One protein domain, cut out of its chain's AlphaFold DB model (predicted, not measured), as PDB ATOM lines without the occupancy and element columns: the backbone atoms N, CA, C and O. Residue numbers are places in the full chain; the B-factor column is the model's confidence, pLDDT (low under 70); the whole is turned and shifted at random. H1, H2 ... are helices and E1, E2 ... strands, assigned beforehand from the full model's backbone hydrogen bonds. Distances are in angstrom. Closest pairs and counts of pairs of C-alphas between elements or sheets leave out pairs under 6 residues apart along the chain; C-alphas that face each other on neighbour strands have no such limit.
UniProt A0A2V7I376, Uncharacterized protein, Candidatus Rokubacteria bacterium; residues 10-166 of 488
ATOM      1  N   VAL A  10      32.755  24.877  52.645       85.50
ATOM      2  CA  VAL A  10      33.768  24.200  53.451       85.50
ATOM      3  C   VAL A  10      34.578  25.236  54.217       85.50
ATOM      4  O   VAL A  10      35.011  26.238  53.651       85.50
ATOM      5  N   HIS A  11      34.816  24.961  55.491       85.62
ATOM      6  CA  HIS A  11      35.734  25.699  56.348       85.62
ATOM      7  C   HIS A  11      36.684  24.728  57.029       85.62
ATOM      8  O   HIS A  11      36.280  23.620  57.372       85.62
ATOM      9  N   PHE A  12      37.942  25.111  57.208       87.25
ATOM     10  CA  PHE A  12      38.900  24.288  57.935       87.25
ATOM     11  C   PHE A  12      39.046  24.838  59.340       87.25
ATOM     12  O   PHE A  12      39.533  25.950  59.529       87.25
ATOM     13  N   ASP A  13      38.620  24.032  60.307       85.19
ATOM     14  CA  ASP A  13      38.629  24.438  61.700       85.19
ATOM     15  C   ASP A  13      40.056  24.674  62.183       85.19
ATOM     16  O   ASP A  13      40.958  23.862  61.925       85.19
ATOM     17  N   THR A  14      40.236  25.720  62.986       84.19
ATOM     18  CA  THR A  14      41.496  25.927  63.701       84.19
ATOM     19  C   THR A  14      41.785  24.708  64.583       84.19
ATOM     20  O   THR A  14      40.964  24.330  65.420       84.19
ATOM     21  N   SER A  15      42.948  24.074  64.413       89.44
ATOM     22  CA  SER A  15      43.394  23.023  65.333       89.44
ATOM     23  C   SER A  15      43.940  23.665  66.602       89.44
ATOM     24  O   SER A  15      44.836  24.509  66.553       89.44
ATOM     25  N   LEU A  16      43.380  23.275  67.742       91.00
ATOM     26  CA  LEU A  16      43.696  23.828  69.049       91.00
ATOM     27  C   LEU A  16      44.099  22.701  69.979       91.00
ATOM     28  O   LEU A  16      43.382  21.716  70.124       91.00
ATOM     29  N   SER A  17      45.239  22.868  70.635       92.94
ATOM     30  CA  SER A  17      45.679  21.981  71.706       92.94
ATOM     31  C   SER A  17      46.139  22.820  72.885       92.94
ATOM     32  O   SER A  17      46.787  23.849  72.697       92.94
ATOM     33  N   GLY A  18      45.799  22.390  74.091       94.31
ATOM     34  CA  GLY A  18      46.100  23.129  75.311       94.31
ATOM     35  C   GLY A  18      46.092  22.222  76.531       94.31
ATOM     36  O   GLY A  18      45.883  21.013  76.427       94.31
ATOM     37  N   GLN A  19      46.325  22.820  77.696       95.75
ATOM     38  CA  GLN A  19      46.289  22.135  78.982       95.75
ATOM     39  C   GLN A  19      45.421  22.921  79.960       95.75
ATOM     40  O   GLN A  19      45.574  24.133  80.072       95.75
ATOM     41  N   LEU A  20      44.536  22.228  80.668       95.62
ATOM     42  CA  LEU A  20      43.684  22.783  81.711       95.62
ATOM     43  C   LEU A  20      44.244  22.418  83.076       95.62
ATOM     44  O   LEU A  20      44.514  21.248  83.358       95.62
ATOM     45  N   ILE A  21      44.389  23.421  83.929       94.56
ATOM     46  CA  ILE A  21      44.859  23.255  85.299       94.56
ATOM     47  C   ILE A  21      43.975  24.039  86.261       94.56
ATOM     48  O   ILE A  21      43.361  25.038  85.897       94.56
ATOM     49  N   ASP A  22      43.932  23.598  87.504       90.88
ATOM     50  CA  ASP A  22      43.305  24.316  88.600       90.88
ATOM     51  C   ASP A  22      44.148  25.549  88.949       90.88
ATOM     52  O   ASP A  22      45.367  25.461  89.129       90.88
ATOM     53  N   ALA A  23      43.510  26.717  89.010       84.88
ATOM     54  CA  ALA A  23      44.206  27.985  89.205       84.88
ATOM     55  C   ALA A  23      44.950  28.077  90.542       84.88
ATOM     56  O   ALA A  23      45.926  28.819  90.633       84.88
ATOM     57  N   GLU A  24      44.519  27.328  91.556       83.62
ATOM     58  CA  GLU A  24      45.070  27.416  92.903       83.62
ATOM     59  C   GLU A  24      46.083  26.303  93.173       83.62
ATOM     60  O   GLU A  24      47.234  26.561  93.519       83.62
ATOM     61  N   SER A  25      45.677  25.052  92.973       88.75
ATOM     62  CA  SER A  25      46.519  23.877  93.216       88.75
ATOM     63  C   SER A  25      47.504  23.592  92.085       88.75
ATOM     64  O   SER A  25      48.405  22.772  92.262       88.75
ATOM     65  N   ARG A  26      47.323  24.224  90.914       92.06
ATOM     66  CA  ARG A  26      48.102  23.992  89.683       92.06
ATOM     67  C   ARG A  26      48.043  22.546  89.177       92.06
ATOM     68  O   ARG A  26      48.809  22.179  88.287       92.06
ATOM     69  N   ARG A  27      47.139  21.727  89.722       95.38
ATOM     70  CA  ARG A  27      46.929  20.340  89.300       95.38
ATOM     71  C   ARG A  27      46.150  20.293  87.986       95.38
ATOM     72  O   ARG A  27      45.316  21.169  87.760       95.38
ATOM     73  N   PRO A  28      46.380  19.291  87.127       96.19
ATOM     74  CA  PRO A  28      45.596  19.134  85.912       96.19
ATOM     75  C   PRO A  28      44.110  18.886  86.178       96.19
ATOM     76  O   PRO A  28      43.754  18.187  87.126       96.19
ATOM     77  N   ILE A  29      43.249  19.429  85.315       95.06
ATOM     78  CA  ILE A  29      41.799  19.207  85.375       95.06
ATOM     79  C   ILE A  29      41.424  18.138  84.357       95.06
ATOM     80  O   ILE A  29      41.464  18.369  83.146       95.06
ATOM     81  N   THR A  30      41.022  16.977  84.861       94.44
ATOM     82  CA  THR A  30      40.628  15.820  84.049       94.44
ATOM     83  C   THR A  30      39.142  15.868  83.702       94.44
ATOM     84  O   THR A  30      38.316  16.273  84.518       94.44
ATOM     85  N   GLY A  31      38.783  15.424  82.497       93.62
ATOM     86  CA  GLY A  31      37.394  15.196  82.094       93.62
ATOM     87  C   GLY A  31      36.580  16.453  81.776       93.62
ATOM     88  O   GLY A  31      35.380  16.331  81.518       93.62
ATOM     89  N   ALA A  32      37.202  17.634  81.750       94.31
ATOM     90  CA  ALA A  32      36.550  18.878  81.356       94.31
ATOM     91  C   ALA A  32      36.070  18.791  79.904       94.31
ATOM     92  O   ALA A  32      36.806  18.329  79.030       94.31
ATOM     93  N   ALA A  33      34.851  19.250  79.640       93.69
ATOM     94  CA  ALA A  33      34.326  19.363  78.290       93.69
ATOM     95  C   ALA A  33      34.930  20.585  77.599       93.69
ATOM     96  O   ALA A  33      34.828  21.708  78.097       93.69
ATOM     97  N   VAL A  34      35.512  20.360  76.427       93.50
ATOM     98  CA  VAL A  34      35.974  21.415  75.525       93.50
ATOM     99  C   VAL A  34      35.150  21.311  74.251       93.50
ATOM    100  O   VAL A  34      35.152  20.267  73.600       93.50
ATOM    101  N   ALA A  35      34.424  22.371  73.913       90.81
ATOM    102  CA  ALA A  35      33.514  22.416  72.777       90.81
ATOM    103  C   ALA A  35      33.931  23.516  71.798       90.81
ATOM    104  O   ALA A  35      34.074  24.670  72.195       90.81
ATOM    105  N   LEU A  36      34.108  23.162  70.527       89.75
ATOM    106  CA  LEU A  36      34.339  24.081  69.418       89.75
ATOM    107  C   LEU A  36      33.004  24.348  68.713       89.75
ATOM    108  O   LEU A  36      32.465  23.501  67.988       89.75
ATOM    109  N   GLU A  37      32.486  25.545  68.941       87.06
ATOM    110  CA  GLU A  37      31.249  26.075  68.386       87.06
ATOM    111  C   GLU A  37      31.563  26.832  67.092       87.06
ATOM    112  O   GLU A  37      32.511  27.620  67.041       87.06
ATOM    113  N   ARG A  38      30.788  26.572  66.033       86.06
ATOM    114  CA  ARG A  38      31.034  27.115  64.692       86.06
ATOM    115  C   ARG A  38      29.745  27.617  64.071       86.06
ATOM    116  O   ARG A  38      28.722  26.930  64.095       86.06
ATOM    117  N   ARG A  39      29.828  28.788  63.453       84.31
ATOM    118  CA  ARG A  39      28.731  29.419  62.727       84.31
ATOM    119  C   ARG A  39      29.240  29.978  61.409       84.31
ATOM    120  O   ARG A  39      30.290  30.611  61.370       84.31
ATOM    121  N   ALA A  40      28.464  29.781  60.353       85.06
ATOM    122  CA  ALA A  40      28.684  30.408  59.060       85.06
ATOM    123  C   ALA A  40      27.605  31.465  58.809       85.06
ATOM    124  O   ALA A  40      26.410  31.213  58.992       85.06
ATOM    125  N   SER A  41      28.025  32.651  58.379       85.12
ATOM    126  CA  SER A  41      27.134  33.675  57.844       85.12
ATOM    127  C   SER A  41      26.982  33.446  56.350       85.12
ATOM    128  O   SER A  41      27.951  33.528  55.592       85.12
ATOM    129  N   CYS A  42      25.761  33.131  55.944       83.19
ATOM    130  CA  CYS A  42      25.424  32.699  54.605       83.19
ATOM    131  C   CYS A  42      24.586  33.752  53.881       83.19
ATOM    132  O   CYS A  42      23.740  34.430  54.471       83.19
ATOM    133  N   LEU A  43      24.819  33.872  52.579       79.88
ATOM    134  CA  LEU A  43      24.037  34.719  51.693       79.88
ATOM    135  C   LEU A  43      23.005  33.867  50.946       79.88
ATOM    136  O   LEU A  43      23.338  32.852  50.334       79.88
ATOM    137  N   GLN A  44      21.754  34.308  50.973       73.94
ATOM    138  CA  GLN A  44      20.692  33.874  50.073       73.94
ATOM    139  C   GLN A  44      20.265  35.080  49.229       73.94
ATOM    140  O   GLN A  44      20.432  36.224  49.649       73.94
ATOM    141  N   ILE A  45      19.745  34.862  48.019       63.94
ATOM    142  CA  ILE A  45      19.299  35.965  47.152       63.94
ATOM    143  C   ILE A  45      18.351  36.883  47.954       63.94
ATOM    144  O   ILE A  45      17.327  36.433  48.468       63.94
ATOM    145  N   ALA A  46      18.745  38.154  48.092       59.72
ATOM    146  CA  ALA A  46      18.089  39.222  48.860       59.72
ATOM    147  C   ALA A  46      18.064  39.114  50.407       59.72
ATOM    148  O   ALA A  46      17.535  40.024  51.039       59.72
ATOM    149  N   HIS A  47      18.647  38.084  51.039       68.56
ATOM    150  CA  HIS A  47      18.660  37.937  52.508       68.56
ATOM    151  C   HIS A  47      19.959  37.292  53.015       68.56
ATOM    152  O   HIS A  47      20.468  36.347  52.422       68.56
ATOM    153  N   SER A  48      20.488  37.747  54.154       74.75
ATOM    154  CA  SER A  48      21.543  37.014  54.870       74.75
ATOM    155  C   SER A  48      20.936  36.226  56.025       74.75
ATOM    156  O   SER A  48      19.981  36.673  56.659       74.75
ATOM    157  N   TYR A  49      21.475  35.044  56.292       78.06
ATOM    158  CA  TYR A  49      21.116  34.241  57.455       78.06
ATOM    159  C   TYR A  49      22.360  33.565  58.000       78.06
ATOM    160  O   TYR A  49      23.419  33.567  57.374       78.06
ATOM    161  N   THR A  50      22.250  32.969  59.176       78.56
ATOM    162  CA  THR A  50      23.376  32.266  59.775       78.56
ATOM    163  C   THR A  50      23.018  30.841  60.093       78.56
ATOM    164  O   THR A  50      21.970  30.585  60.680       78.56
ATOM    165  N   THR A  51      23.906  29.931  59.719       79.19
ATOM    166  CA  THR A  51      23.780  28.515  60.030       79.19
ATOM    167  C   THR A  51      24.807  28.146  61.084       79.19
ATOM    168  O   THR A  51      25.993  28.460  60.957       79.19
ATOM    169  N   SER A  52      24.338  27.506  62.144       80.50
ATOM    170  CA  SER A  52      25.205  26.992  63.193       80.50
ATOM    171  C   SER A  52      25.398  25.510  62.999       80.50
ATOM    172  O   SER A  52      24.441  24.771  62.769       80.50
ATOM    173  N   LEU A  53      26.651  25.091  63.076       83.31
ATOM    174  CA  LEU A  53      27.034  23.703  62.915       83.31
ATOM    175  C   LEU A  53      26.986  23.019  64.280       83.31
ATOM    176  O   LEU A  53      27.179  23.662  65.316       83.31
ATOM    177  N   SER A  54      26.774  21.706  64.280       82.31
ATOM    178  CA  SER A  54      26.845  20.912  65.508       82.31
ATOM    179  C   SER A  54      28.217  21.100  66.158       82.31
ATOM    180  O   SER A  54      29.209  21.122  65.428       82.31
ATOM    181  N   PRO A  55      28.329  21.262  67.485       83.62
ATOM    182  CA  PRO A  55      29.622  21.482  68.124       83.62
ATOM    183  C   PRO A  55      30.533  20.261  67.950       83.62
ATOM    184  O   PRO A  55      30.079  19.117  67.981       83.62
ATOM    185  N   ARG A  56      31.835  20.496  67.767       90.44
ATOM    186  CA  ARG A  56      32.844  19.452  67.999       90.44
ATOM    187  C   ARG A  56      33.160  19.464  69.479       90.44
ATOM    188  O   ARG A  56      33.277  20.539  70.052       90.44
ATOM    189  N   GLU A  57      33.302  18.300  70.089       92.50
ATOM    190  CA  GLU A  57      33.535  18.204  71.527       92.50
ATOM    191  C   GLU A  57      34.633  17.190  71.823       92.50
ATOM    192  O   GLU A  57      34.781  16.186  71.127       92.50
ATOM    193  N   THR A  58      35.406  17.464  72.866       95.69
ATOM    194  CA  THR A  58      36.418  16.562  73.409       95.69
ATOM    195  C   THR A  58      36.443  16.672  74.931       95.69
ATOM    196  O   THR A  58      35.823  17.571  75.512       95.69
ATOM    197  N   ARG A  59      37.168  15.761  75.585       96.94
ATOM    198  CA  ARG A  59      37.444  15.815  77.024       96.94
ATOM    199  C   ARG A  59      38.924  16.069  77.267       96.94
ATOM    200  O   ARG A  59      39.764  15.563  76.524       96.94
ATOM    201  N   SER A  60      39.247  16.811  78.323       96.62
ATOM    202  CA  SER A  60      40.623  16.847  78.813       96.62
ATOM    203  C   SER A  60      41.026  15.488  79.394       96.62
ATOM    204  O   SER A  60      40.244  14.834  80.091       96.62
ATOM    205  N   GLY A  61      42.245  15.049  79.087       96.00
ATOM    206  CA  GLY A  61      42.830  13.815  79.607       96.00
ATOM    207  C   GLY A  61      43.298  13.928  81.067       96.00
ATOM    208  O   GLY A  61      43.138  14.982  81.685       96.00
ATOM    209  N   PRO A  62      43.910  12.861  81.621       95.56
ATOM    210  CA  PRO A  62      44.413  12.822  83.005       95.56
ATOM    211  C   PRO A  62      45.479  13.876  83.334       95.56
ATOM    212  O   PRO A  62      45.633  14.301  84.475       95.56
ATOM    213  N   ASP A  63      46.234  14.309  82.328       95.75
ATOM    214  CA  ASP A  63      47.233  15.375  82.416       95.75
ATOM    215  C   ASP A  63      46.645  16.762  82.096       95.75
ATOM    216  O   ASP A  63      47.382  17.743  81.945       95.75
ATOM    217  N   GLY A  64      45.314  16.856  81.999       95.62
ATOM    218  CA  GLY A  64      44.566  18.068  81.683       95.62
ATOM    219  C   GLY A  64      44.684  18.506  80.227       95.62
ATOM    220  O   GLY A  64      44.151  19.560  79.873       95.62
ATOM    221  N   ARG A  65      45.376  17.750  79.367       97.06
ATOM    222  CA  ARG A  65      45.552  18.129  77.963       97.06
ATOM    223  C   ARG A  65      44.314  17.827  77.141       97.06
ATOM    224  O   ARG A  65      43.623  16.837  77.368       97.06
ATOM    225  N   PHE A  66      44.056  18.672  76.156       95.75
ATOM    226  CA  PHE A  66      43.002  18.466  75.172       95.75
ATOM    227  C   PHE A  66      43.507  18.831  73.778       95.75
ATOM    228  O   PHE A  66      44.431  19.634  73.625       95.75
ATOM    229  N   SER A  67      42.861  18.264  72.764       94.94
ATOM    230  CA  SER A  67      43.025  18.657  71.369       94.94
ATOM    231  C   SER A  67      41.660  18.661  70.690       94.94
ATOM    232  O   SER A  67      40.867  17.737  70.886       94.94
ATOM    233  N   ILE A  68      41.360  19.721  69.947       92.62
ATOM    234  CA  ILE A  68      40.074  19.942  69.288       92.62
ATOM    235  C   ILE A  68      40.258  20.703  67.974       92.62
ATOM    236  O   ILE A  68      41.240  21.417  67.780       92.62
ATOM    237  N   GLY A  69      39.295  20.568  67.066       88.56
ATOM    238  CA  GLY A  69      39.370  21.171  65.739       88.56
ATOM    239  C   GLY A  69      40.282  20.371  64.814       88.56
ATOM    240  O   GLY A  69      40.495  19.179  65.030       88.56
ATOM    241  N   GLY A  70      40.780  21.013  63.759       81.25
ATOM    242  CA  GLY A  70      41.512  20.340  62.690       81.25
ATOM    243  C   GLY A  70      40.581  19.549  61.764       81.25
ATOM    244  O   GLY A  70      39.848  18.651  62.177       81.25
ATOM    245  N   GLY A  71      40.583  19.898  60.482       85.12
ATOM    246  CA  GLY A  71      39.783  19.230  59.454       85.12
ATOM    247  C   GLY A  71      38.521  19.996  59.041       85.12
ATOM    248  O   GLY A  71      38.209  21.043  59.608       85.12
ATOM    249  N   PRO A  72      37.802  19.488  58.029       86.50
ATOM    250  CA  PRO A  72      36.765  20.245  57.343       86.50
ATOM    251  C   PRO A  72      35.443  20.286  58.118       86.50
ATOM    252  O   PRO A  72      34.997  19.298  58.707       86.50
ATOM    253  N   SER A  73      34.795  21.435  58.048       85.56
ATOM    254  CA  SER A  73      33.439  21.725  58.488       85.56
ATOM    255  C   SER A  73      32.609  22.109  57.276       85.56
ATOM    256  O   SER A  73      33.079  22.849  56.416       85.56
ATOM    257  N   LEU A  74      31.377  21.610  57.205       85.81
ATOM    258  CA  LEU A  74      30.481  21.868  56.085       85.81
ATOM    259  C   LEU A  74      29.245  22.613  56.583       85.81
ATOM    260  O   LEU A  74      28.471  22.079  57.377       85.81
ATOM    261  N   ALA A  75      29.061  23.841  56.110       83.31
ATOM    262  CA  ALA A  75      27.826  24.586  56.302       83.31
ATOM    263  C   ALA A  75      26.895  24.316  55.121       83.31
ATOM    264  O   ALA A  75      27.282  24.540  53.977       83.31
ATOM    265  N   SER A  76      25.663  23.879  55.384       80.44
ATOM    266  CA  SER A  76      24.633  23.712  54.352       80.44
ATOM    267  C   SER A  76      24.107  25.072  53.885       80.44
ATOM    268  O   SER A  76      23.024  25.495  54.289       80.44
ATOM    269  N   CYS A  77      24.885  25.787  53.072       79.06
ATOM    270  CA  CYS A  77      24.457  27.029  52.441       79.06
ATOM    271  C   CYS A  77      25.124  27.274  51.075       79.06
ATOM    272  O   CYS A  77      26.150  26.656  50.785       79.06
ATOM    273  N   PRO A  78      24.541  28.139  50.214       77.44
ATOM    274  CA  PRO A  78      25.030  28.353  48.848       77.44
ATOM    275  C   PRO A  78      26.352  29.126  48.806       77.44
ATOM    276  O   PRO A  78      27.207  28.854  47.968       77.44
ATOM    277  N   PHE A  79      26.507  30.105  49.701       81.94
ATOM    278  CA  PHE A  79      27.710  30.917  49.842       81.94
ATOM    279  C   PHE A  79      27.833  31.422  51.282       81.94
ATOM    280  O   PHE A  79      26.932  32.104  51.774       81.94
ATOM    281  N   ALA A  80      28.945  31.108  51.945       82.50
ATOM    282  CA  ALA A  80      29.302  31.607  53.266       82.50
ATOM    283  C   ALA A  80      30.334  32.725  53.111       82.50
ATOM    284  O   ALA A  80      31.425  32.495  52.593       82.50
ATOM    285  N   PHE A  81      29.992  33.927  53.567       80.50
ATOM    286  CA  PHE A  81      30.872  35.096  53.471       80.50
ATOM    287  C   PHE A  81      31.656  35.360  54.760       80.50
ATOM    288  O   PHE A  81      32.586  36.161  54.756       80.50
ATOM    289  N   ALA A  82      31.286  34.711  55.867       80.69
ATOM    290  CA  ALA A  82      32.019  34.794  57.123       80.69
ATOM    291  C   ALA A  82      31.844  33.529  57.963       80.69
ATOM    292  O   ALA A  82      30.796  32.882  57.917       80.69
ATOM    293  N   TRP A  83      32.856  33.236  58.775       81.00
ATOM    294  CA  TRP A  83      32.855  32.156  59.751       81.00
ATOM    295  C   TRP A  83      33.191  32.717  61.126       81.00
ATOM    296  O   TRP A  83      34.037  33.599  61.261       81.00
ATOM    297  N   VAL A  84      32.502  32.209  62.138       81.56
ATOM    298  CA  VAL A  84      32.753  32.528  63.537       81.56
ATOM    299  C   VAL A  84      33.005  31.219  64.258       81.56
ATOM    300  O   VAL A  84      32.186  30.301  64.202       81.56
ATOM    301  N   GLU A  85      34.141  31.152  64.941       83.62
ATOM    302  CA  GLU A  85      34.493  30.041  65.812       83.62
ATOM    303  C   GLU A  85      34.591  30.534  67.254       83.62
ATOM    304  O   GLU A  85      35.097  31.632  67.519       83.62
ATOM    305  N   SER A  86      34.150  29.711  68.200       84.62
ATOM    306  CA  SER A  86      34.477  29.913  69.606       84.62
ATOM    307  C   SER A  86      34.708  28.586  70.313       84.62
ATOM    308  O   SER A  86      34.093  27.575  69.977       84.62
ATOM    309  N   VAL A  87      35.593  28.587  71.304       87.44
ATOM    310  CA  VAL A  87      35.819  27.440  72.181       87.44
ATOM    311  C   VAL A  87      35.193  27.731  73.524       87.44
ATOM    312  O   VAL A  87      35.472  28.776  74.106       87.44
ATOM    313  N   ARG A  88      34.401  26.793  74.037       87.25
ATOM    314  CA  ARG A  88      33.857  26.816  75.392       87.25
ATOM    315  C   ARG A  88      34.424  25.675  76.214       87.25
ATOM    316  O   ARG A  88      34.536  24.553  75.730       87.25
ATOM    317  N   ILE A  89      34.759  25.973  77.461       88.50
ATOM    318  CA  ILE A  89      35.365  25.038  78.402       88.50
ATOM    319  C   ILE A  89      34.496  24.977  79.650       88.50
ATOM    320  O   ILE A  89      34.151  26.007  80.235       88.50
ATOM    321  N   LEU A  90      34.132  23.758  80.034       88.25
ATOM    322  CA  LEU A  90      33.251  23.458  81.156       88.25
ATOM    323  C   LEU A  90      33.856  22.333  81.990       88.25
ATOM    324  O   LEU A  90      34.198  21.279  81.457       88.25
ATOM    325  N   ALA A  91      33.943  22.531  83.301       90.06
ATOM    326  CA  ALA A  91      34.389  21.504  84.231       90.06
ATOM    327  C   ALA A  91      33.546  21.554  85.519       90.06
ATOM    328  O   ALA A  91      33.260  22.650  86.006       90.06
ATOM    329  N   PRO A  92      33.141  20.402  86.087       87.94
ATOM    330  CA  PRO A  92      32.416  20.367  87.353       87.94
ATOM    331  C   PRO A  92      33.197  21.034  88.484       87.94
ATOM    332  O   PRO A  92      34.342  20.674  88.734       87.94
ATOM    333  N   GLY A  93      32.569  21.992  89.172       87.12
ATOM    334  CA  GLY A  93      33.208  22.741  90.257       87.12
ATOM    335  C   GLY A  93      34.046  23.938  89.801       87.12
ATOM    336  O   GLY A  93      34.701  24.543  90.644       87.12
ATOM    337  N   TYR A  94      34.032  24.292  88.511       86.94
ATOM    338  CA  TYR A  94      34.804  25.401  87.948       86.94
ATOM    339  C   TYR A  94      33.926  26.366  87.161       86.94
ATOM    340  O   TYR A  94      32.928  25.988  86.547       86.94
ATOM    341  N   PHE A  95      34.350  27.624  87.117       82.00
ATOM    342  CA  PHE A  95      33.725  28.617  86.256       82.00
ATOM    343  C   PHE A  95      33.966  28.328  84.764       82.00
ATOM    344  O   PHE A  95      35.034  27.855  84.374       82.00
ATOM    345  N   SER A  96      32.971  28.628  83.921       81.56
ATOM    346  CA  SER A  96      33.034  28.354  82.480       81.56
ATOM    347  C   SER A  96      33.852  29.395  81.723       81.56
ATOM    348  O   SER A  96      33.536  30.582  81.793       81.56
ATOM    349  N   GLU A  97      34.807  28.967  80.903       81.44
ATOM    350  CA  GLU A  97      35.614  29.861  80.065       81.44
ATOM    351  C   GLU A  97      35.188  29.771  78.594       81.44
ATOM    352  O   GLU A  97      34.774  28.711  78.121       81.44
ATOM    353  N   GLN A  98      35.292  30.871  77.842       81.88
ATOM    354  CA  GLN A  98      35.127  30.819  76.385       81.88
ATOM    355  C   GLN A  98      36.024  31.828  75.658       81.88
ATOM    356  O   GLN A  98      36.259  32.954  76.108       81.88
ATOM    357  N   PHE A  99      36.514  31.386  74.506       81.25
ATOM    358  CA  PHE A  99      37.548  32.022  73.703       81.25
ATOM    359  C   PHE A  99      37.045  32.193  72.280       81.25
ATOM    360  O   PHE A  99      36.343  31.321  71.767       81.25
ATOM    361  N   ARG A 100      37.411  33.298  71.636       80.50
ATOM    362  CA  ARG A 100      37.062  33.558  70.236       80.50
ATOM    363  C   ARG A 100      38.155  33.078  69.294       80.50
ATOM    364  O   ARG A 100      39.346  33.200  69.598       80.50
ATOM    365  N   GLY A 101      37.726  32.577  68.144       76.31
ATOM    366  CA  GLY A 101      38.605  32.265  67.031       76.31
ATOM    367  C   GLY A 101      39.072  33.487  66.245       76.31
ATOM    368  O   GLY A 101      38.903  34.623  66.703       76.31
ATOM    369  N   PRO A 102      39.693  33.256  65.076       69.31
ATOM    370  CA  PRO A 102      40.138  34.314  64.173       69.31
ATOM    371  C   PRO A 102      38.991  35.270  63.812       69.31
ATOM    372  O   PRO A 102      37.836  34.857  63.706       69.31
ATOM    373  N   GLU A 103      39.302  36.559  63.657       62.25
ATOM    374  CA  GLU A 103      38.297  37.618  63.519       62.25
ATOM    375  C   GLU A 103      37.461  37.472  62.238       62.25
ATOM    376  O   GLU A 103      37.961  37.614  61.126       62.25
ATOM    377  N   GLY A 104      36.160  37.231  62.413       54.97
ATOM    378  CA  GLY A 104      35.130  37.431  61.397       54.97
ATOM    379  C   GLY A 104      34.199  38.592  61.781       54.97
ATOM    380  O   GLY A 104      34.146  38.979  62.959       54.97
ATOM    381  N   PRO A 105      33.443  39.168  60.825       46.62
ATOM    382  CA  PRO A 105      32.413  40.158  61.129       46.62
ATOM    383  C   PRO A 105      31.402  39.594  62.141       46.62
ATOM    384  O   PRO A 105      30.848  38.515  61.941       46.62
ATOM    385  N   GLY A 106      31.182  40.323  63.241       49.03
ATOM    386  CA  GLY A 106      30.311  39.903  64.348       49.03
ATOM    387  C   GLY A 106      31.003  39.121  65.472       49.03
ATOM    388  O   GLY A 106      30.318  38.649  66.377       49.03
ATOM    389  N   SER A 107      32.332  38.980  65.449       51.00
ATOM    390  CA  SER A 107      33.071  38.418  66.586       51.00
ATOM    391  C   SER A 107      32.976  39.331  67.818       51.00
ATOM    392  O   SER A 107      33.214  40.536  67.735       51.00
ATOM    393  N   ASP A 108      32.620  38.757  68.972       53.66
ATOM    394  CA  ASP A 108      32.586  39.485  70.244       53.66
ATOM    395  C   ASP A 108      34.022  39.819  70.668       53.66
ATOM    396  O   ASP A 108      34.736  38.988  71.239       53.66
ATOM    397  N   LEU A 109      34.457  41.043  70.357       55.47
ATOM    398  CA  LEU A 109      35.786  41.568  70.682       55.47
ATOM    399  C   LEU A 109      36.090  41.525  72.193       55.47
ATOM    400  O   LEU A 109      37.255  41.634  72.578       55.47
ATOM    401  N   ALA A 110      35.080  41.343  73.055       58.78
ATOM    402  CA  ALA A 110      35.276  41.197  74.493       58.78
ATOM    403  C   ALA A 110      35.853  39.827  74.895       58.78
ATOM    404  O   ALA A 110      36.278  39.667  76.044       58.78
ATOM    405  N   LEU A 111      35.887  38.836  73.995       66.75
ATOM    406  CA  LEU A 111      36.414  37.505  74.298       66.75
ATOM    407  C   LEU A 111      37.927  37.391  74.039       66.75
ATOM    408  O   LEU A 111      38.435  37.923  73.045       66.75
ATOM    409  N   PRO A 112      38.663  36.656  74.894       69.94
ATOM    410  CA  PRO A 112      40.076  36.382  74.662       69.94
ATOM    411  C   PRO A 112      40.271  35.537  73.386       69.94
ATOM    412  O   PRO A 112      39.462  34.642  73.122       69.94
ATOM    413  N   PRO A 113      41.321  35.797  72.586       77.94
ATOM    414  CA  PRO A 113      41.599  35.033  71.371       77.94
ATOM    415  C   PRO A 113      42.135  33.629  71.689       77.94
ATOM    416  O   PRO A 113      42.724  33.407  72.748       77.94
ATOM    417  N   TYR A 114      42.032  32.699  70.736       80.94
ATOM    418  CA  TYR A 114      42.576  31.334  70.851       80.94
ATOM    419  C   TYR A 114      44.053  31.244  71.233       80.94
ATOM    420  O   TYR A 114      44.441  30.267  71.864       80.94
ATOM    421  N   GLY A 115      44.875  32.252  70.921       73.25
ATOM    422  CA  GLY A 115      46.275  32.273  71.362       73.25
ATOM    423  C   GLY A 115      46.438  32.137  72.885       73.25
ATOM    424  O   GLY A 115      47.443  31.607  73.353       73.25
ATOM    425  N   ALA A 116      45.432  32.531  73.673       73.44
ATOM    426  CA  ALA A 116      45.432  32.343  75.123       73.44
ATOM    427  C   ALA A 116      45.286  30.868  75.557       73.44
ATOM    428  O   ALA A 116      45.672  30.529  76.670       73.44
ATOM    429  N   LEU A 117      44.757  29.989  74.697       78.62
ATOM    430  CA  LEU A 117      44.599  28.555  74.973       78.62
ATOM    431  C   LEU A 117      45.881  27.750  74.740       78.62
ATOM    432  O   LEU A 117      46.023  26.657  75.286       78.62
ATOM    433  N   THR A 118      46.776  28.257  73.891       75.62
ATOM    434  CA  THR A 118      47.909  27.488  73.352       75.62
ATOM    435  C   THR A 118      49.267  27.947  73.881       75.62
ATOM    436  O   THR A 118      50.240  27.204  73.792       75.62
ATOM    437  N   THR A 119      49.356  29.157  74.438       77.50
ATOM    438  CA  THR A 119      50.624  29.769  74.880       77.50
ATOM    439  C   THR A 119      51.060  29.353  76.284       77.50
ATOM    440  O   THR A 119      52.252  29.353  76.578       77.50
ATOM    441  N   ALA A 120      50.118  28.981  77.150       84.38
ATOM    442  CA  ALA A 120      50.370  28.497  78.503       84.38
ATOM    443  C   ALA A 120      49.207  27.606  78.971       84.38
ATOM    444  O   ALA A 120      48.120  27.676  78.390       84.38
ATOM    445  N   PRO A 121      49.385  26.790  80.029       89.19
ATOM    446  CA  PRO A 121      48.269  26.089  80.650       89.19
ATOM    447  C   PRO A 121      47.180  27.072  81.092       89.19
ATOM    448  O   PRO A 121      47.452  28.023  81.833       89.19
ATOM    449  N   LEU A 122      45.946  26.821  80.661       89.69
ATOM    450  CA  LEU A 122      44.789  27.603  81.057       89.69
ATOM    451  C   LEU A 122      44.388  27.229  82.486       89.69
ATOM    452  O   LEU A 122      43.980  26.102  82.767       89.69
ATOM    453  N   ALA A 123      44.486  28.208  83.377       88.94
ATOM    454  CA  ALA A 123      44.103  28.084  84.773       88.94
ATOM    455  C   ALA A 123      42.597  28.336  84.958       88.94
ATOM    456  O   ALA A 123      42.157  29.485  84.924       88.94
ATOM    457  N   LEU A 124      41.813  27.276  85.179       86.00
ATOM    458  CA  LEU A 124      40.395  27.392  85.529       86.00
ATOM    459  C   LEU A 124      40.241  27.643  87.026       86.00
ATOM    460  O   LEU A 124      40.913  27.030  87.858       86.00
ATOM    461  N   ARG A 125      39.320  28.537  87.380       83.19
ATOM    462  CA  ARG A 125      39.065  28.894  88.777       83.19
ATOM    463  C   ARG A 125      37.975  28.016  89.385       83.19
ATOM    464  O   ARG A 125      36.903  27.918  88.780       83.19
ATOM    465  N   PRO A 126      38.217  27.423  90.565       86.62
ATOM    466  CA  PRO A 126      37.202  26.642  91.249       86.62
ATOM    467  C   PRO A 126      36.109  27.549  91.825       86.62
ATOM    468  O   PRO A 126      36.351  28.698  92.211       86.62
ATOM    469  N   TRP A 127      34.900  27.015  91.927       85.94
ATOM    470  CA  TRP A 127      33.826  27.600  92.718       85.94
ATOM    471  C   TRP A 127      34.178  27.529  94.199       85.94
ATOM    472  O   TRP A 127      34.690  26.519  94.692       85.94
ATOM    473  N   ARG A 128      33.889  28.606  94.929       86.19
ATOM    474  CA  ARG A 128      34.153  28.684  96.375       86.19
ATOM    475  C   ARG A 128      32.878  28.805  97.188       86.19
ATOM    476  O   ARG A 128      32.886  28.481  98.378       86.19
ATOM    477  N   TYR A 129      31.790  29.208  96.548       86.69
ATOM    478  CA  TYR A 129      30.521  29.441  97.203       86.69
ATOM    479  C   TYR A 129      29.356  28.800  96.465       86.69
ATOM    480  O   TYR A 129      29.391  28.569  95.256       86.69
ATOM    481  N   ARG A 130      28.275  28.552  97.203       82.75
ATOM    482  CA  ARG A 130      27.058  27.952  96.654       82.75
ATOM    483  C   ARG A 130      26.408  28.822  95.574       82.75
ATOM    484  O   ARG A 130      25.884  28.276  94.606       82.75
ATOM    485  N   ALA A 131      26.447  30.148  95.713       82.06
ATOM    486  CA  ALA A 131      25.927  31.062  94.695       82.06
ATOM    487  C   ALA A 131      26.655  30.930  93.348       82.06
ATOM    488  O   ALA A 131      26.023  31.134  92.315       82.06
ATOM    489  N   ASP A 132      27.933  30.535  93.348       82.00
ATOM    490  CA  ASP A 132      28.714  30.338  92.123       82.00
ATOM    491  C   ASP A 132      28.133  29.174  91.290       82.00
ATOM    492  O   ASP A 132      27.911  29.314  90.090       82.00
ATOM    493  N   ALA A 133      27.782  28.058  91.942       77.75
ATOM    494  CA  ALA A 133      27.122  26.921  91.293       77.75
ATOM    495  C   ALA A 133      25.675  27.244  90.866       77.75
ATOM    496  O   ALA A 133      25.238  26.863  89.781       77.75
ATOM    497  N   LEU A 134      24.931  27.996  91.688       76.56
ATOM    498  CA  LEU A 134      23.565  28.427  91.355       76.56
ATOM    499  C   LEU A 134      23.519  29.365  90.140       76.56
ATOM    500  O   LEU A 134      22.547  29.326  89.384       76.56
ATOM    501  N   ALA A 135      24.531  30.221  89.965       73.75
ATOM    502  CA  ALA A 135      24.642  31.088  88.792       73.75
ATOM    503  C   ALA A 135      24.698  30.251  87.506       73.75
ATOM    504  O   ALA A 135      23.978  30.543  86.551       73.75
ATOM    505  N   TYR A 136      25.442  29.144  87.544       70.06
ATOM    506  CA  TYR A 136      25.504  28.190  86.446       70.06
ATOM    507  C   TYR A 136      24.161  27.479  86.202       70.06
ATOM    508  O   TYR A 136      23.689  27.407  85.068       70.06
ATOM    509  N   GLU A 137      23.499  26.975  87.250       68.38
ATOM    510  CA  GLU A 137      22.211  26.266  87.119       68.38
ATOM    511  C   GLU A 137      21.107  27.124  86.495       68.38
ATOM    512  O   GLU A 137      20.308  26.623  85.698       68.38
ATOM    513  N   ARG A 138      21.064  28.415  86.845       62.28
ATOM    514  CA  ARG A 138      20.078  29.376  86.325       62.28
ATOM    515  C   ARG A 138      20.273  29.712  84.854       62.28
ATOM    516  O   ARG A 138      19.362  30.283  84.261       62.28
ATOM    517  N   ARG A 139      21.415  29.347  84.272       61.81
ATOM    518  CA  ARG A 139      21.755  29.602  82.875       61.81
ATOM    519  C   ARG A 139      21.836  28.284  82.096       61.81
ATOM    520  O   ARG A 139      22.921  27.890  81.664       61.81
ATOM    521  N   PRO A 140      20.714  27.575  81.868       49.50
ATOM    522  CA  PRO A 140      20.693  26.542  80.849       49.50
ATOM    523  C   PRO A 140      20.832  27.226  79.484       49.50
ATOM    524  O   PRO A 140      19.843  27.636  78.898       49.50
ATOM    525  N   GLU A 141      22.064  27.399  79.006       50.31
ATOM    526  CA  GLU A 141      22.398  27.701  77.601       50.31
ATOM    527  C   GLU A 141      21.796  28.994  76.988       50.31
ATOM    528  O   GLU A 141      22.085  29.304  75.838       50.31
ATOM    529  N   SER A 142      21.013  29.804  77.709       43.34
ATOM    530  CA  SER A 142      20.005  30.644  77.042       43.34
ATOM    531  C   SER A 142      20.395  32.062  76.615       43.34
ATOM    532  O   SER A 142      19.666  32.612  75.804       43.34
ATOM    533  N   ASP A 143      21.507  32.666  77.049       39.91
ATOM    534  CA  ASP A 143      21.723  34.116  76.795       39.91
ATOM    535  C   ASP A 143      22.955  34.492  75.953       39.91
ATOM    536  O   ASP A 143      23.357  35.649  75.882       39.91
ATOM    537  N   SER A 144      23.536  33.522  75.251       38.59
ATOM    538  CA  SER A 144      24.416  33.789  74.097       38.59
ATOM    539  C   SER A 144      24.194  32.824  72.928       38.59
ATOM    540  O   SER A 144      24.637  33.103  71.815       38.59
ATOM    541  N   ASP A 145      23.476  31.716  73.157       41.81
ATOM    542  CA  ASP A 145      23.433  30.569  72.243       41.81
ATOM    543  C   ASP A 145      22.079  30.399  71.541       41.81
ATOM    544  O   ASP A 145      21.894  29.414  70.837       41.81
ATOM    545  N   ALA A 146      21.159  31.374  71.602       37.19
ATOM    546  CA  ALA A 146      19.895  31.322  70.844       37.19
ATOM    547  C   ALA A 146      20.091  31.181  69.315       37.19
ATOM    548  O   ALA A 146      19.136  30.979  68.570       37.19
ATOM    549  N   THR A 147      21.335  31.279  68.837       40.59
ATOM    550  CA  THR A 147      21.703  31.045  67.444       40.59
ATOM    551  C   THR A 147      22.639  29.860  67.222       40.59
ATOM    552  O   THR A 147      22.893  29.567  66.061       40.59
ATOM    553  N   MET A 148      23.142  29.165  68.249       49.22
ATOM    554  CA  MET A 148      24.048  28.014  68.101       49.22
ATOM    555  C   MET A 148      23.322  26.707  68.428       49.22
ATOM    556  O   MET A 148      22.506  26.665  69.341       49.22
ATOM    557  N   GLN A 149      23.554  25.650  67.638       53.69
ATOM    558  CA  GLN A 149      22.936  24.345  67.901       53.69
ATOM    559  C   GLN A 149      23.297  23.900  69.328       53.69
ATOM    560  O   GLN A 149      24.443  24.074  69.740       53.69
ATOM    561  N   GLY A 150      22.310  23.380  70.069       60.91
ATOM    562  CA  GLY A 150      22.432  23.042  71.494       60.91
ATOM    563  C   GLY A 150      23.598  22.101  71.827       60.91
ATOM    564  O   GLY A 150      24.229  21.527  70.937       60.91
ATOM    565  N   ALA A 151      23.892  21.933  73.121       69.31
ATOM    566  CA  ALA A 151      25.053  21.163  73.569       69.31
ATOM    567  C   ALA A 151      25.136  19.747  72.977       69.31
ATOM    568  O   ALA A 151      24.172  18.967  72.991       69.31
ATOM    569  N   GLY A 152      26.338  19.375  72.531       79.19
ATOM    570  CA  GLY A 152      26.653  18.002  72.174       79.19
ATOM    571  C   GLY A 152      26.666  17.083  73.406       79.19
ATOM    572  O   GLY A 152      26.401  17.511  74.536       79.19
ATOM    573  N   PRO A 153      26.881  15.773  73.205       86.31
ATOM    574  CA  PRO A 153      26.763  14.778  74.270       86.31
ATOM    575  C   PRO A 153      27.760  14.994  75.419       86.31
ATOM    576  O   PRO A 153      27.363  14.925  76.581       86.31
ATOM    577  N   ILE A 154      29.020  15.333  75.125       90.06
ATOM    578  CA  ILE A 154      30.066  15.512  76.145       90.06
ATOM    579  C   ILE A 154      29.729  16.711  77.031       90.06
ATOM    580  O   ILE A 154      29.870  16.655  78.260       90.06
ATOM    581  N   ARG A 155      29.260  17.803  76.420       85.69
ATOM    582  CA  ARG A 155      28.840  18.995  77.157       85.69
ATOM    583  C   ARG A 155      27.588  18.735  77.991       85.69
ATOM    584  O   ARG A 155      27.584  19.126  79.155       85.69
ATOM    585  N   ARG A 156      26.574  18.044  77.454       84.69
ATOM    586  CA  ARG A 156      25.354  17.679  78.203       84.69
ATOM    587  C   ARG A 156      25.665  16.837  79.437       84.69
ATOM    588  O   ARG A 156      25.261  17.209  80.534       84.69
ATOM    589  N   GLU A 157      26.469  15.788  79.287       87.00
ATOM    590  CA  GLU A 157      26.927  14.962  80.415       87.00
ATOM    591  C   GLU A 157      27.677  15.793  81.468       87.00
ATOM    592  O   GLU A 157      27.537  15.582  82.671       87.00
ATOM    593  N   THR A 158      28.473  16.770  81.028       87.56
ATOM    594  CA  THR A 158      29.239  17.637  81.935       87.56
ATOM    595  C   THR A 158      28.336  18.633  82.669       87.56
ATOM    596  O   THR A 158      28.543  18.871  83.856       87.56
ATOM    597  N   ILE A 159      27.300  19.162  82.010       83.38
ATOM    598  CA  ILE A 159      26.253  19.988  82.637       83.38
ATOM    599  C   ILE A 159      25.498  19.179  83.701       83.38
ATOM    600  O   ILE A 159      25.245  19.678  84.796       83.38
ATOM    601  N   GLU A 160      25.157  17.922  83.416       83.81
ATOM    602  CA  GLU A 160      24.515  17.030  84.387       83.81
ATOM    603  C   GLU A 160      25.436  16.715  85.574       83.81
ATOM    604  O   GLU A 160      25.000  16.744  86.727       83.81
ATOM    605  N   ALA A 161      26.726  16.481  85.320       85.44
ATOM    606  CA  ALA A 161      27.726  16.295  86.371       85.44
ATOM    607  C   ALA A 161      27.882  17.547  87.250       85.44
ATOM    608  O   ALA A 161      27.981  17.433  88.469       85.44
ATOM    609  N   ILE A 162      27.845  18.739  86.650       82.88
ATOM    610  CA  ILE A 162      27.831  20.017  87.369       82.88
ATOM    611  C   ILE A 162      26.604  20.118  88.284       82.88
ATOM    612  O   ILE A 162      26.751  20.420  89.464       82.88
ATOM    613  N   ARG A 163      25.404  19.839  87.763       82.31
ATOM    614  CA  ARG A 163      24.139  19.937  88.519       82.31
ATOM    615  C   ARG A 163      24.019  18.911  89.644       82.31
ATOM    616  O   ARG A 163      23.243  19.101  90.572       82.31
ATOM    617  N   SER A 164      24.751  17.804  89.548       83.62
ATOM    618  CA  SER A 164      24.724  16.711  90.525       83.62
ATOM    619  C   SER A 164      25.921  16.710  91.478       83.62
ATOM    620  O   SER A 164      26.085  15.764  92.252       83.62
ATOM    621  N   ILE A 165      26.763  17.749  91.442       84.81
ATOM    622  CA  ILE A 165      27.941  17.828  92.300       84.81
ATOM    623  C   ILE A 165      27.526  17.910  93.773       84.81
ATOM    624  O   ILE A 165      26.673  18.709  94.164       84.81
ATOM    625  N   ALA A 166      28.124  17.066  94.611       84.56
ATOM    626  CA  ALA A 166      27.866  17.112  96.042       84.56
ATOM    627  C   ALA A 166      28.606  18.301  96.667       84.56
ATOM    628  O   ALA A 166      29.769  18.569  96.356       84.56
TER     629      ALA A 166
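AT A GLANCE: This is residues 10 to 166 of the 488 residues of an uncharacterized protein of Candidatus Rokubacteria bacterium (UniProt A0A2V7I376). The model is an elongated, partly closed sandwich: a long, twisted sheet, E4 E3 E7 E8, faces a smaller sheet, E5 E2 E9, over only part of its length, and the E3 and E4 hairpin reaches on beyond it. H3 covers part of the long sheet on the side away from the small one, and two long loops, residues 101 to 114 and 138 to 152, hold no named element. The printed part has 157 residues, with named elements in the order E1 E2 E3 E4 E5 E6 E7 E8 H1 E9 H2 H3. The long sheet is antiparallel, E5 E2 E9 is mixed, E1 and E6 form an antiparallel pair, and the class is mixed, helices and strands. The whole is compact, with a radius of gyration of the C-alphas of 16.2 A and spans of 53 by 32 by 27 A.

HOW THE PARTS SIT: E1, residues 10 to 12, is antiparallel to E6, residues 72 to 75, with N 11 and O 73 2.9 A apart. E2, residues 16 to 22, has staggered pairing: antiparallel E5, residues 65 to 68, at its residues 16 to 19, with N 16 and O 68 2.8 A apart, and parallel E9, residues 122 to 124, at its residues 20 to 22, with N 124 and O 21 2.8 A apart. E3, residues 33 to 44, and E4, residues 47 to 59, form a hairpin, with N 36 and O 56 2.8 A apart. E7, residues 80 to 90, is antiparallel to E3, with N 35 and O 88 2.8 A apart, and forms a hairpin with E8, residues 97 to 100, with N 87 and O 99 2.9 A apart. In the sandwich, two sheets face to face, the strands of E4 E3 E7 E8 and E5 E2 E9 stand at 35 degrees. H1, residues 115 to 118, stands at the level of the sheet E5 E2 E9, at a height of 2.8 A, and only grazes the sheet E4 E3 E7 E8. H2, residues 130 to 137, is on neither of these sheets. H3, residues 153 to 163, makes two layers with the sheet E4 E3 E7 E8, a helix on one face of a sheet, at a height of 9.8 A; the C-alphas of Ala 33 and Arg 155, the closest of E3 and H3, are 5.6 A apart. H2 and H3 are close but not clearly touching, their closest C-alphas, of Glu 137 and Arg 163, 6.8 A apart. Every O i to N i+4 pair is within hydrogen-bond range in H3 and 3 of 4 in H2; H1 is too short for one.

IN THESE COORDINATES: E1 begins at C-alpha 10, (33.768, 24.200, 53.451). E3 is 34.5 A from first to last C-alpha, E4 38.0 A and E7 29.3 A. H3, 15.4 A long, ends at C-alpha 163, (24.139, 19.937, 88.519).

THE WHOLE: The C-alphas of Ser 25 and Ala 46, the two farthest apart, are 54.9 A apart. The printed part has no cut. The links E8 to H1 and H2 to H3 are long. The mean pLDDT of the printed part is 80.1, and residues 45 to 47, 102 to 112 and 137 to 151 are under 70.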